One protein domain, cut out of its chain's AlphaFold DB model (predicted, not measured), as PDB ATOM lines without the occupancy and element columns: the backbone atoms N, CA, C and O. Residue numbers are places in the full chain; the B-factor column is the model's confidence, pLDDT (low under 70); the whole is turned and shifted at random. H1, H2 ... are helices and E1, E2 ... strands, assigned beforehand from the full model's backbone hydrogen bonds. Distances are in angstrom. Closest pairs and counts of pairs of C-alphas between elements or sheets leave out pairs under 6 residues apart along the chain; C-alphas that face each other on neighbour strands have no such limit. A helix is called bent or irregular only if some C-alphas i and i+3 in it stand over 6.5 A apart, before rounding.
ATOM      1  N   ILE A   5      -6.703  -9.911  14.478       95.31
ATOM      2  CA  ILE A   5      -7.964  -9.441  15.057       95.31
ATOM      3  C   ILE A   5      -8.910  -9.109  13.904       95.31
ATOM      4  O   ILE A   5      -8.600  -8.251  13.075       95.31
ATOM      5  N   LEU A   6     -10.034  -9.814  13.849       96.00
ATOM      6  CA  LEU A   6     -11.107  -9.597  12.882       96.00
ATOM      7  C   LEU A   6     -12.094  -8.541  13.376       96.00
ATOM      8  O   LEU A   6     -12.570  -7.723  12.597       96.00
ATOM      9  N   GLU A   7     -12.377  -8.551  14.678       96.94
ATOM     10  CA  GLU A   7     -13.369  -7.680  15.296       96.94
ATOM     11  C   GLU A   7     -12.937  -7.290  16.708       96.94
ATOM     12  O   GLU A   7     -12.386  -8.105  17.454       96.94
ATOM     13  N   VAL A   8     -13.229  -6.041  17.073       98.12
ATOM     14  CA  VAL A   8     -13.114  -5.535  18.439       98.12
ATOM     15  C   VAL A   8     -14.488  -5.078  18.904       98.12
ATOM     16  O   VAL A   8     -15.102  -4.214  18.281       98.12
ATOM     17  N   CYS A   9     -14.938  -5.630  20.023       98.56
ATOM     18  CA  CYS A   9     -16.234  -5.375  20.621       98.56
ATOM     19  C   CYS A   9     -16.089  -4.866  22.062       98.56
ATOM     20  O   CYS A   9     -15.309  -5.392  22.866       98.56
ATOM     21  N   VAL A  10     -16.884  -3.854  22.410       98.38
ATOM     22  CA  VAL A  10     -16.995  -3.326  23.780       98.38
ATOM     23  C   VAL A  10     -18.459  -3.120  24.156       98.38
ATOM     24  O   VAL A  10     -19.315  -2.915  23.295       98.38
ATOM     25  N   GLY A  11     -18.773  -3.183  25.446       97.38
ATOM     26  CA  GLY A  11     -20.130  -2.957  25.932       97.38
ATOM     27  C   GLY A  11     -20.178  -2.707  27.432       97.38
ATOM     28  O   GLY A  11     -19.371  -3.225  28.200       97.38
ATOM     29  N   LYS A  12     -21.142  -1.898  27.878       96.94
ATOM     30  CA  LYS A  12     -21.372  -1.669  29.309       96.94
ATOM     31  C   LYS A  12     -22.391  -2.671  29.857       96.94
ATOM     32  O   LYS A  12     -23.354  -2.983  29.159       96.94
ATOM     33  N   PRO A  13     -22.240  -3.116  31.119       96.06
ATOM     34  CA  PRO A  13     -23.209  -3.984  31.754       96.06
ATOM     35  C   PRO A  13     -24.613  -3.396  31.742       96.06
ATOM     36  O   PRO A  13     -24.807  -2.259  32.189       96.06
ATOM     37  N   ARG A  14     -25.570  -4.208  31.304       95.44
ATOM     38  CA  ARG A  14     -27.001  -3.907  31.299       95.44
ATOM     39  C   ARG A  14     -27.781  -5.024  31.975       95.44
ATOM     40  O   ARG A  14     -27.293  -6.152  32.071       95.44
ATOM     41  N   ASP A  15     -28.970  -4.688  32.438       96.31
ATOM     42  CA  ASP A  15     -29.875  -5.651  33.046       96.31
ATOM     43  C   ASP A  15     -30.521  -6.509  31.954       96.31
ATOM     44  O   ASP A  15     -30.831  -6.030  30.860       96.31
ATOM     45  N   MET A  16     -30.671  -7.798  32.235       94.12
ATOM     46  CA  MET A  16     -31.259  -8.784  31.334       94.12
ATOM     47  C   MET A  16     -32.129  -9.740  32.131       94.12
ATOM     48  O   MET A  16     -31.839 -10.010  33.293       94.12
ATOM     49  N   ILE A  17     -33.148 -10.308  31.494       95.69
ATOM     50  CA  ILE A  17     -33.945 -11.365  32.108       95.69
ATOM     51  C   ILE A  17     -33.336 -12.716  31.746       95.69
ATOM     52  O   ILE A  17     -33.296 -13.095  30.577       95.69
ATOM     53  N   VAL A  18     -32.872 -13.447  32.755       92.00
ATOM     54  CA  VAL A  18     -32.343 -14.806  32.631       92.00
ATOM     55  C   VAL A  18     -33.158 -15.695  33.558       92.00
ATOM     56  O   VAL A  18     -33.222 -15.443  34.757       92.00
ATOM     57  N   ASN A  19     -33.829 -16.710  33.009       94.12
ATOM     58  CA  ASN A  19     -34.702 -17.615  33.773       94.12
ATOM     59  C   ASN A  19     -35.738 -16.876  34.652       94.12
ATOM     60  O   ASN A  19     -36.021 -17.282  35.776       94.12
ATOM     61  N   GLY A  20     -36.277 -15.759  34.151       95.56
ATOM     62  CA  GLY A  20     -37.263 -14.940  34.865       95.56
ATOM     63  C   GLY A  20     -36.691 -14.016  35.948       95.56
ATOM     64  O   GLY A  20     -37.464 -13.344  36.619       95.56
ATOM     65  N   GLN A  21     -35.367 -13.956  36.119       95.44
ATOM     66  CA  GLN A  21     -34.695 -13.078  37.079       95.44
ATOM     67  C   GLN A  21     -33.898 -11.984  36.370       95.44
ATOM     68  O   GLN A  21     -33.331 -12.211  35.301       95.44
ATOM     69  N   THR A  22     -33.840 -10.800  36.979       95.75
ATOM     70  CA  THR A  22     -33.008  -9.701  36.482       95.75
ATOM     71  C   THR A  22     -31.550  -9.936  36.860       95.75
ATOM     72  O   THR A  22     -31.183  -9.885  38.030       95.75
ATOM     73  N   GLU A  23     -30.709 -10.136  35.852       93.50
ATOM     74  CA  GLU A  23     -29.269 -10.335  35.973       93.50
ATOM     75  C   GLU A  23     -28.531  -9.198  35.266       93.50
ATOM     76  O   GLU A  23     -28.758  -8.920  34.083       93.50
ATOM     77  N   ARG A  24     -27.600  -8.546  35.968       93.75
ATOM     78  CA  ARG A  24     -26.755  -7.519  35.356       93.75
ATOM     79  C   ARG A  24     -25.571  -8.173  34.660       93.75
ATOM     80  O   ARG A  24     -24.744  -8.819  35.300       93.75
ATOM     81  N   SER A  25     -25.448  -7.975  33.350       93.56
ATOM     82  CA  SER A  25     -24.454  -8.672  32.531       93.56
ATOM     83  C   SER A  25     -23.752  -7.754  31.540       93.56
ATOM     84  O   SER A  25     -24.366  -6.880  30.934       93.56
ATOM     85  N   GLY A  26     -22.449  -7.981  31.355       93.38
ATOM     86  CA  GLY A  26     -21.632  -7.360  30.302       93.38
ATOM     87  C   GLY A  26     -21.469  -8.245  29.063       93.38
ATOM     88  O   GLY A  26     -20.545  -8.025  28.286       93.38
ATOM     89  N   ILE A  27     -22.291  -9.291  28.906       94.94
ATOM     90  CA  ILE A  27     -22.148 -10.245  27.795       94.94
ATOM     91  C   ILE A  27     -22.406  -9.593  26.433       94.94
ATOM     92  O   ILE A  27     -21.745  -9.937  25.465       94.94
ATOM     93  N   HIS A  28     -23.310  -8.616  26.355       94.88
ATOM     94  CA  HIS A  28     -23.582  -7.921  25.102       94.88
ATOM     95  C   HIS A  28     -22.572  -6.813  24.857       94.88
ATOM     96  O   HIS A  28     -22.434  -5.889  25.664       94.88
ATOM     97  N   LYS A  29     -21.917  -6.897  23.707       97.81
ATOM     98  CA  LYS A  29     -20.970  -5.911  23.210       97.81
ATOM     99  C   LYS A  29     -21.278  -5.626  21.749       97.81
ATOM    100  O   LYS A  29     -21.937  -6.424  21.085       97.81
ATOM    101  N   SER A  30     -20.821  -4.481  21.271       97.88
ATOM    102  CA  SER A  30     -20.993  -4.071  19.881       97.88
ATOM    103  C   SER A  30     -19.640  -3.777  19.244       97.88
ATOM    104  O   SER A  30     -18.740  -3.310  19.956       97.88
ATOM    105  N   PRO A  31     -19.496  -4.021  17.929       98.12
ATOM    106  CA  PRO A  31     -18.281  -3.693  17.203       98.12
ATOM    107  C   PRO A  31     -17.946  -2.215  17.311       98.12
ATOM    108  O   PRO A  31     -18.830  -1.355  17.287       98.12
ATOM    109  N   ILE A  32     -16.655  -1.925  17.378       98.19
ATOM    110  CA  ILE A  32     -16.124  -0.572  17.262       98.19
ATOM    111  C   ILE A  32     -15.138  -0.487  16.104       98.19
ATOM    112  O   ILE A  32     -14.526  -1.476  15.702       98.19
ATOM    113  N   THR A  33     -14.974   0.720  15.576       96.12
ATOM    114  CA  THR A  33     -13.988   1.033  14.543       96.12
ATOM    115  C   THR A  33     -12.864   1.889  15.121       96.12
ATOM    116  O   THR A  33     -13.051   2.638  16.082       96.12
ATOM    117  N   GLY A  34     -11.674   1.782  14.527       93.50
ATOM    118  CA  GLY A  34     -10.493   2.531  14.957       93.50
ATOM    119  C   GLY A  34      -9.767   1.929  16.164       93.50
ATOM    120  O   GLY A  34     -10.005   0.795  16.576       93.50
ATOM    121  N   SER A  35      -8.816   2.694  16.699       94.12
ATOM    122  CA  SER A  35      -7.974   2.268  17.819       94.12
ATOM    123  C   SER A  35      -8.719   2.350  19.150       94.12
ATOM    124  O   SER A  35      -9.375   3.347  19.441       94.12
ATOM    125  N   VAL A  36      -8.525   1.348  20.006       96.25
ATOM    126  CA  VAL A  36      -9.041   1.331  21.380       96.25
ATOM    127  C   VAL A  36      -7.902   1.166  22.379       96.25
ATOM    128  O   VAL A  36      -6.972   0.387  22.171       96.25
ATOM    129  N   ALA A  37      -7.964   1.915  23.477       96.19
ATOM    130  CA  ALA A  37      -6.995   1.786  24.554       96.19
ATOM    131  C   ALA A  37      -7.302   0.546  25.407       96.19
ATOM    132  O   ALA A  37      -8.431   0.370  25.871       96.19
ATOM    133  N   LEU A  38      -6.280  -0.272  25.662       95.31
ATOM    134  CA  LEU A  38      -6.329  -1.351  26.644       95.31
ATOM    135  C   LEU A  38      -5.709  -0.871  27.960       95.31
ATOM    136  O   LEU A  38      -4.505  -0.636  28.039       95.31
ATOM    137  N   GLY A  39      -6.542  -0.704  28.988       94.56
ATOM    138  CA  GLY A  39      -6.087  -0.464  30.356       94.56
ATOM    139  C   GLY A  39      -5.827  -1.772  31.104       94.56
ATOM    140  O   GLY A  39      -6.097  -2.857  30.596       94.56
ATOM    141  N   LEU A  40      -5.376  -1.678  32.359       94.25
ATOM    142  CA  LEU A  40      -5.048  -2.864  33.167       94.25
ATOM    143  C   LEU A  40      -6.224  -3.833  33.341       94.25
ATOM    144  O   LEU A  40      -6.006  -5.031  33.433       94.25
ATOM    145  N   ALA A  41      -7.458  -3.336  33.422       93.81
ATOM    146  CA  ALA A  41      -8.617  -4.162  33.766       93.81
ATOM    147  C   ALA A  41      -9.635  -4.345  32.635       93.81
ATOM    148  O   ALA A  41     -10.540  -5.156  32.809       93.81
ATOM    149  N   LYS A  42      -9.545  -3.571  31.542       96.00
ATOM    150  CA  LYS A  42     -10.517  -3.579  30.433       96.00
ATOM    151  C   LYS A  42     -10.088  -2.696  29.259       96.00
ATOM    152  O   LYS A  42      -9.261  -1.794  29.420       96.00
ATOM    153  N   LEU A  43     -10.740  -2.902  28.118       97.44
ATOM    154  CA  LEU A  43     -10.754  -1.958  27.000       97.44
ATOM    155  C   LEU A  43     -11.562  -0.697  27.340       97.44
ATOM    156  O   LEU A  43     -12.553  -0.745  28.075       97.44
ATOM    157  N   ALA A  44     -11.161   0.443  26.783       97.62
ATOM    158  CA  ALA A  44     -11.946   1.668  26.873       97.62
ATOM    159  C   ALA A  44     -13.335   1.466  26.237       97.62
ATOM    160  O   ALA A  44     -13.454   0.930  25.141       97.62
ATOM    161  N   GLY A  45     -14.386   1.887  26.944       96.88
ATOM    162  CA  GLY A  45     -15.780   1.671  26.534       96.88
ATOM    163  C   GLY A  45     -16.397   0.359  27.032       96.88
ATOM    164  O   GLY A  45     -17.622   0.272  27.100       96.88
ATOM    165  N   ASP A  46     -15.583  -0.609  27.463       97.88
ATOM    166  CA  ASP A  46     -16.061  -1.890  27.984       97.88
ATOM    167  C   ASP A  46     -16.349  -1.845  29.492       97.88
ATOM    168  O   ASP A  46     -15.800  -1.028  30.246       97.88
ATOM    169  N   GLY A  47     -17.211  -2.744  29.963       94.88
ATOM    170  CA  GLY A  47     -17.505  -2.889  31.379       94.88
ATOM    171  C   GLY A  47     -17.813  -4.324  31.797       94.88
ATOM    172  O   GLY A  47     -18.422  -5.110  31.081       94.88
ATOM    173  N   GLN A  48     -17.427  -4.637  33.030       93.44
ATOM    174  CA  GLN A  48     -17.584  -5.950  33.645       93.44
ATOM    175  C   GLN A  48     -18.621  -5.848  34.764       93.44
ATOM    176  O   GLN A  48     -18.497  -5.003  35.649       93.44
ATOM    177  N   ALA A  49     -19.650  -6.694  34.730       89.25
ATOM    178  CA  ALA A  49     -20.755  -6.623  35.688       89.25
ATOM    179  C   ALA A  49     -20.376  -7.125  37.092       89.25
ATOM    180  O   ALA A  49     -20.932  -6.673  38.087       89.25
ATOM    181  N   ASN A  50     -19.421  -8.057  37.175       84.88
ATOM    182  CA  ASN A  50     -18.988  -8.664  38.427       84.88
ATOM    183  C   ASN A  50     -17.465  -8.827  38.438       84.88
ATOM    184  O   ASN A  50     -16.928  -9.750  37.826       84.88
ATOM    185  N   LEU A  51     -16.769  -7.949  39.161       83.69
ATOM    186  CA  LEU A  51     -15.304  -7.968  39.249       83.69
ATOM    187  C   LEU A  51     -14.756  -9.094  40.133       83.69
ATOM    188  O   LEU A  51     -13.598  -9.463  39.980       83.69
ATOM    189  N   LYS A  52     -15.574  -9.675  41.020       82.69
ATOM    190  CA  LYS A  52     -15.148 -10.786  41.881       82.69
ATOM    191  C   LYS A  52     -14.909 -12.056  41.064       82.69
ATOM    192  O   LYS A  52     -13.928 -12.755  41.289       82.69
ATOM    193  N   TYR A  53     -15.783 -12.337  40.096       81.94
ATOM    194  CA  TYR A  53     -15.740 -13.596  39.342       81.94
ATOM    195  C   TYR A  53     -15.504 -13.421  37.841       81.94
ATOM    196  O   TYR A  53     -14.834 -14.252  37.234       81.94
ATOM    197  N   ARG A  54     -16.014 -12.345  37.232       78.69
ATOM    198  CA  ARG A  54     -16.122 -12.181  35.768       78.69
ATOM    199  C   ARG A  54     -15.353 -10.973  35.220       78.69
ATOM    200  O   ARG A  54     -15.585 -10.567  34.088       78.69
ATOM    201  N   GLY A  55     -14.462 -10.387  36.013       85.12
ATOM    202  CA  GLY A  55     -13.679  -9.227  35.603       85.12
ATOM    203  C   GLY A  55     -12.405  -9.043  36.414       85.12
ATOM    204  O   GLY A  55     -11.964  -9.957  37.112       85.12
ATOM    205  N   GLY A  56     -11.826  -7.851  36.313       90.88
ATOM    206  CA  GLY A  56     -10.538  -7.508  36.906       90.88
ATOM    207  C   GLY A  56      -9.361  -7.747  35.960       90.88
ATOM    208  O   GLY A  56      -9.527  -8.190  34.826       90.88
ATOM    209  N   ARG A  57      -8.155  -7.435  36.448       93.31
ATOM    210  CA  ARG A  57      -6.910  -7.422  35.657       93.31
ATOM    211  C   ARG A  57      -6.633  -8.738  34.933       93.31
ATOM    212  O   ARG A  57      -6.314  -8.742  33.753       93.31
ATOM    213  N   GLU A  58      -6.830  -9.850  35.630       92.81
ATOM    214  CA  GLU A  58      -6.566 -11.196  35.104       92.81
ATOM    215  C   GLU A  58      -7.620 -11.661  34.076       92.81
ATOM    216  O   GLU A  58      -7.475 -12.714  33.468       92.81
ATOM    217  N   LYS A  59      -8.701 -10.889  33.881       94.06
ATOM    218  CA  LYS A  59      -9.783 -11.144  32.912       94.06
ATOM    219  C   LYS A  59     -10.122  -9.874  32.124       94.06
ATOM    220  O   LYS A  59     -11.289  -9.585  31.860       94.06
ATOM    221  N   ALA A  60      -9.101  -9.075  31.813       95.38
ATOM    222  CA  ALA A  60      -9.278  -7.758  31.211       95.38
ATOM    223  C   ALA A  60      -9.830  -7.803  29.779       95.38
ATOM    224  O   ALA A  60     -10.533  -6.883  29.366       95.38
ATOM    225  N   VAL A  61      -9.505  -8.858  29.031       95.94
ATOM    226  CA  VAL A  61      -9.904  -9.050  27.634       95.94
ATOM    227  C   VAL A  61     -10.302 -10.504  27.446       95.94
ATOM    228  O   VAL A  61      -9.553 -11.400  27.831       95.94
ATOM    229  N   TYR A  62     -11.460 -10.735  26.833       96.12
ATOM    230  CA  TYR A  62     -11.857 -12.059  26.367       96.12
ATOM    231  C   TYR A  62     -11.597 -12.179  24.860       96.12
ATOM    232  O   TYR A  62     -12.059 -11.344  24.081       96.12
ATOM    233  N   VAL A  63     -10.833 -13.194  24.459       95.62
ATOM    234  CA  VAL A  63     -10.484 -13.492  23.066       95.62
ATOM    235  C   VAL A  63     -11.181 -14.777  22.643       95.62
ATOM    236  O   VAL A  63     -11.232 -15.723  23.426       95.62
ATOM    237  N   TYR A  64     -11.698 -14.811  21.417       95.75
ATOM    238  CA  TYR A  64     -12.325 -15.996  20.843       95.75
ATOM    239  C   TYR A  64     -11.882 -16.196  19.392       95.75
ATOM    240  O   TYR A  64     -11.835 -15.225  18.631       95.75
ATOM    241  N   SER A  65     -11.559 -17.434  19.013       95.06
ATOM    242  CA  SER A  65     -11.188 -17.757  17.632       95.06
ATOM    243  C   SER A  65     -12.431 -17.939  16.760       95.06
ATOM    244  O   SER A  65     -13.364 -18.661  17.118       95.06
ATOM    245  N   ALA A  66     -12.432 -17.283  15.602       94.94
ATOM    246  CA  ALA A  66     -13.434 -17.460  14.560       94.94
ATOM    247  C   ALA A  66     -13.364 -18.854  13.916       94.94
ATOM    248  O   ALA A  66     -14.347 -19.275  13.308       94.94
ATOM    249  N   ASP A  67     -12.265 -19.592  14.106       93.56
ATOM    250  CA  ASP A  67     -12.084 -20.954  13.589       93.56
ATOM    251  C   ASP A  67     -13.174 -21.908  14.109       93.56
ATOM    252  O   ASP A  67     -13.535 -22.871  13.436       93.56
ATOM    253  N   TYR A  68     -13.760 -21.604  15.274       94.44
ATOM    254  CA  TYR A  68     -14.833 -22.391  15.888       94.44
ATOM    255  C   TYR A  68     -16.249 -21.957  15.483       94.44
ATOM    256  O   TYR A  68     -17.225 -22.615  15.846       94.44
ATOM    257  N   TYR A  69     -16.414 -20.848  14.756       95.56
ATOM    258  CA  TYR A  69     -17.746 -20.374  14.363       95.56
ATOM    259  C   TYR A  69     -18.516 -21.352  13.472       95.56
ATOM    260  O   TYR A  69     -19.695 -21.543  13.771       95.56
ATOM    261  N   PRO A  70     -17.911 -22.025  12.473       95.88
ATOM    262  CA  PRO A  70     -18.618 -23.020  11.663       95.88
ATOM    263  C   PRO A  70     -19.273 -24.126  12.499       95.88
ATOM    264  O   PRO A  70     -20.421 -24.506  12.254       95.88
ATOM    265  N   ASP A  71     -18.584 -24.602  13.537       96.50
ATOM    266  CA  ASP A  71     -19.133 -25.611  14.440       96.50
ATOM    267  C   ASP A  71     -20.307 -25.077  15.256       96.50
ATOM    268  O   ASP A  71     -21.344 -25.738  15.350       96.50
ATOM    269  N   TRP A  72     -20.195 -23.864  15.796       97.44
ATOM    270  CA  TRP A  72     -21.297 -23.244  16.528       97.44
ATOM    271  C   TRP A  72     -22.485 -22.901  15.639       97.44
ATOM    272  O   TRP A  72     -23.617 -23.106  16.066       97.44
ATOM    273  N   GLN A  73     -22.263 -22.432  14.412       97.94
ATOM    274  CA  GLN A  73     -23.331 -22.166  13.447       97.94
ATOM    275  C   GLN A  73     -24.140 -23.438  13.183       97.94
ATOM    276  O   GLN A  73     -25.372 -23.412  13.228       97.94
ATOM    277  N   ARG A  74     -23.453 -24.576  13.013       98.12
ATOM    278  CA  ARG A  74     -24.080 -25.893  12.865       98.12
ATOM    279  C   ARG A  74     -24.830 -26.328  14.125       98.12
ATOM    280  O   ARG A  74     -25.973 -26.761  14.021       98.12
ATOM    281  N   VAL A  75     -24.209 -26.233  15.302       98.06
ATOM    282  CA  VAL A  75     -24.814 -26.665  16.579       98.06
ATOM    283  C   VAL A  75     -26.030 -25.814  16.949       98.06
ATOM    284  O   VAL A  75     -27.022 -26.342  17.443       98.06
ATOM    285  N   LEU A  76     -25.965 -24.506  16.709       97.12
ATOM    286  CA  LEU A  76     -27.018 -23.555  17.060       97.12
ATOM    287  C   LEU A  76     -28.066 -23.390  15.952       97.12
ATOM    288  O   LEU A  76     -29.076 -22.729  16.184       97.12
ATOM    289  N   GLY A  77     -27.832 -23.948  14.760       97.56
ATOM    290  CA  GLY A  77     -28.686 -23.735  13.589       97.56
ATOM    291  C   GLY A  77     -28.795 -22.257  13.205       97.56
ATOM    292  O   GLY A  77     -29.855 -21.812  12.769       97.56
ATOM    293  N   LYS A  78     -27.727 -21.482  13.429       96.50
ATOM    294  CA  LYS A  78     -27.717 -20.026  13.271       96.50
ATOM    295  C   LYS A  78     -26.523 -19.595  12.437       96.50
ATOM    296  O   LYS A  78     -25.393 -19.742  12.883       96.50
ATOM    297  N   ASP A  79     -26.788 -18.994  11.283       94.62
ATOM    298  CA  ASP A  79     -25.775 -18.417  10.402       94.62
ATOM    299  C   ASP A  79     -26.322 -17.124   9.755       94.62
ATOM    300  O   ASP A  79     -27.359 -17.191   9.087       94.62
ATOM    301  N   PRO A  80     -25.698 -15.947   9.970       93.81
ATOM    302  CA  PRO A  80     -24.482 -15.718  10.757       93.81
ATOM    303  C   PRO A  80     -24.724 -15.691  12.274       93.81
ATOM    304  O   PRO A  80     -25.830 -15.429  12.757       93.81
ATOM    305  N   LEU A  81     -23.661 -15.938  13.048       95.75
ATOM    306  CA  LEU A  81     -23.632 -15.597  14.476       95.75
ATOM    307  C   LEU A  81     -23.559 -14.073  14.655       95.75
ATOM    308  O   LEU A  81     -23.063 -13.364  13.781       95.75
ATOM    309  N   GLU A  82     -24.025 -13.566  15.801       94.88
ATOM    310  CA  GLU A  82     -23.884 -12.133  16.094       94.88
ATOM    311  C   GLU A  82     -22.420 -11.747  16.354       94.88
ATOM    312  O   GLU A  82     -21.644 -12.551  16.887       94.88
ATOM    313  N   PRO A  83     -22.057 -10.476  16.123       92.88
ATOM    314  CA  PRO A  83     -20.873  -9.889  16.727       92.88
ATOM    315  C   PRO A  83     -20.806 -10.155  18.227       92.88
ATOM    316  O   PRO A  83     -21.807 -10.035  18.939       92.88
ATOM    317  N   SER A  84     -19.620 -10.500  18.729       95.62
ATOM    318  CA  SER A  84     -19.448 -10.840  20.144       95.62
ATOM    319  C   SER A  84     -20.481 -11.874  20.664       95.62
ATOM    320  O   SER A  84     -20.930 -11.767  21.809       95.62
ATOM    321  N   GLN A  85     -20.880 -12.872  19.856       95.88
ATOM    322  CA  GLN A  85     -21.921 -13.866  20.199       95.88
ATOM    323  C   GLN A  85     -21.739 -14.507  21.587       95.88
ATOM    324  O   GLN A  85     -22.728 -14.804  22.262       95.88
ATOM    325  N   PHE A  86     -20.491 -14.696  22.020       96.12
ATOM    326  CA  PHE A  86     -20.134 -15.316  23.298       96.12
ATOM    327  C   PHE A  86     -19.653 -14.301  24.346       96.12
ATOM    328  O   PHE A  86     -19.216 -14.670  25.434       96.12
ATOM    329  N   GLY A  87     -19.753 -13.007  24.041       96.25
ATOM    330  CA  GLY A  87     -19.349 -11.901  24.904       96.25
ATOM    331  C   GLY A  87     -17.861 -11.567  24.874       96.25
ATOM    332  O   GLY A  87     -17.387 -10.870  25.777       96.25
ATOM    333  N   GLN A  88     -17.128 -12.055  23.876       97.06
ATOM    334  CA  GLN A  88     -15.720 -11.755  23.663       97.06
ATOM    335  C   GLN A  88     -15.479 -10.293  23.278       97.06
ATOM    336  O   GLN A  88     -16.295  -9.640  22.636       97.06
ATOM    337  N   ASN A  89     -14.319  -9.777  23.662       98.00
ATOM    338  CA  ASN A  89     -13.854  -8.473  23.216       98.00
ATOM    339  C   ASN A  89     -13.163  -8.559  21.857       98.00
ATOM    340  O   ASN A  89     -13.317  -7.650  21.053       98.00
ATOM    341  N   LEU A  90     -12.372  -9.609  21.625       96.88
ATOM    342  CA  LEU A  90     -11.606  -9.787  20.396       96.88
ATOM    343  C   LEU A  90     -12.045 -11.075  19.712       96.88
ATOM    344  O   LEU A  90     -11.932 -12.151  20.301       96.88
ATOM    345  N   THR A  91     -12.485 -10.961  18.466       97.19
ATOM    346  CA  THR A  91     -12.601 -12.114  17.571       97.19
ATOM    347  C   THR A  91     -11.326 -12.176  16.739       97.19
ATOM    348  O   THR A  91     -10.941 -11.170  16.133       97.19
ATOM    349  N   VAL A  92     -10.652 -13.325  16.726       95.38
ATOM    350  CA  VAL A  92      -9.395 -13.524  15.992       95.38
ATOM    351  C   VAL A  92      -9.509 -14.643  14.962       95.38
ATOM    352  O   VAL A  92     -10.293 -15.561  15.135       95.38
ATOM    353  N   ASP A  93      -8.718 -14.545  13.900       93.06
ATOM    354  CA  ASP A  93      -8.432 -15.630  12.956       93.06
ATOM    355  C   ASP A  93      -7.084 -16.252  13.354       93.06
ATOM    356  O   ASP A  93      -6.056 -15.548  13.365       93.06
ATOM    357  N   GLY A  94      -7.115 -17.517  13.783       87.69
ATOM    358  CA  GLY A  94      -6.024 -18.236  14.444       87.69
ATOM    359  C   GLY A  94      -6.204 -18.412  15.959       87.69
ATOM    360  O   GLY A  94      -7.234 -18.070  16.530       87.69
TER     361      GLY A  94
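Overview. This is residues 5 to 94 of the 111 residues of the protein "MOSC domain-containing protein" of Gammaproteobacteria bacterium (UniProt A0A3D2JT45). Little regular structure: a small sheet, E1, E5, E4, with H1 grazing one end, a hairpin E2 and E3 set off from both, and a long loop, residues 26 to 62, whose residues 30 to 31 pair antiparallel with 9 to 10 of E1. The 90 printed residues include E1 E2 E3 E4 H1 E5 in chain order; the class is mixed, as is the sheet, and 34 residues are in named elements. It is compact, radius of gyration of the C-alphas 13.7 A, spanning 38 by 33 by 22 A.

Along the chain. E1, residues 5 to 10, 14.0 A long, begins at C-alpha (-7.964, -9.441, 15.057). E5, 90 to 93, ends at (-8.432, -15.630, 12.956). E4 is 63 to 65; H1, 66 to 76, 15.1 A, is irregular, C-alphas 67 and 70 being 7.1 A apart. E2 is 14 to 18, E3 21 to 25.

Arrangement. E1 and E5 are antiparallel, N 6 to O 91 2.8 A; E5 and E4 are parallel, N 64 to O 90 2.9 A. E4, H1, E5 form a strand-helix-strand unit, parallel neighbour strands with a helix between, its crossover right-handed. H1 only grazes the sheet with residues 66 to 68; its closest C-alphas to E5 are Ala 66 and Asp 93, 5.6 A. In H1, 5 of 7 O i to N i+4 pairs are within hydrogen-bond range. The hairpin E2 and E3 is antiparallel, N 16 to O 23 2.9 A; E2 is apart from E1.

Size, cuts and confidence. The farthest C-alphas, Gly 20 and Ser 35, are 38.0 A apart. The links E3 to E4 and H1 to E5 are long. The printed part has no cut, and no printed residue is under 70.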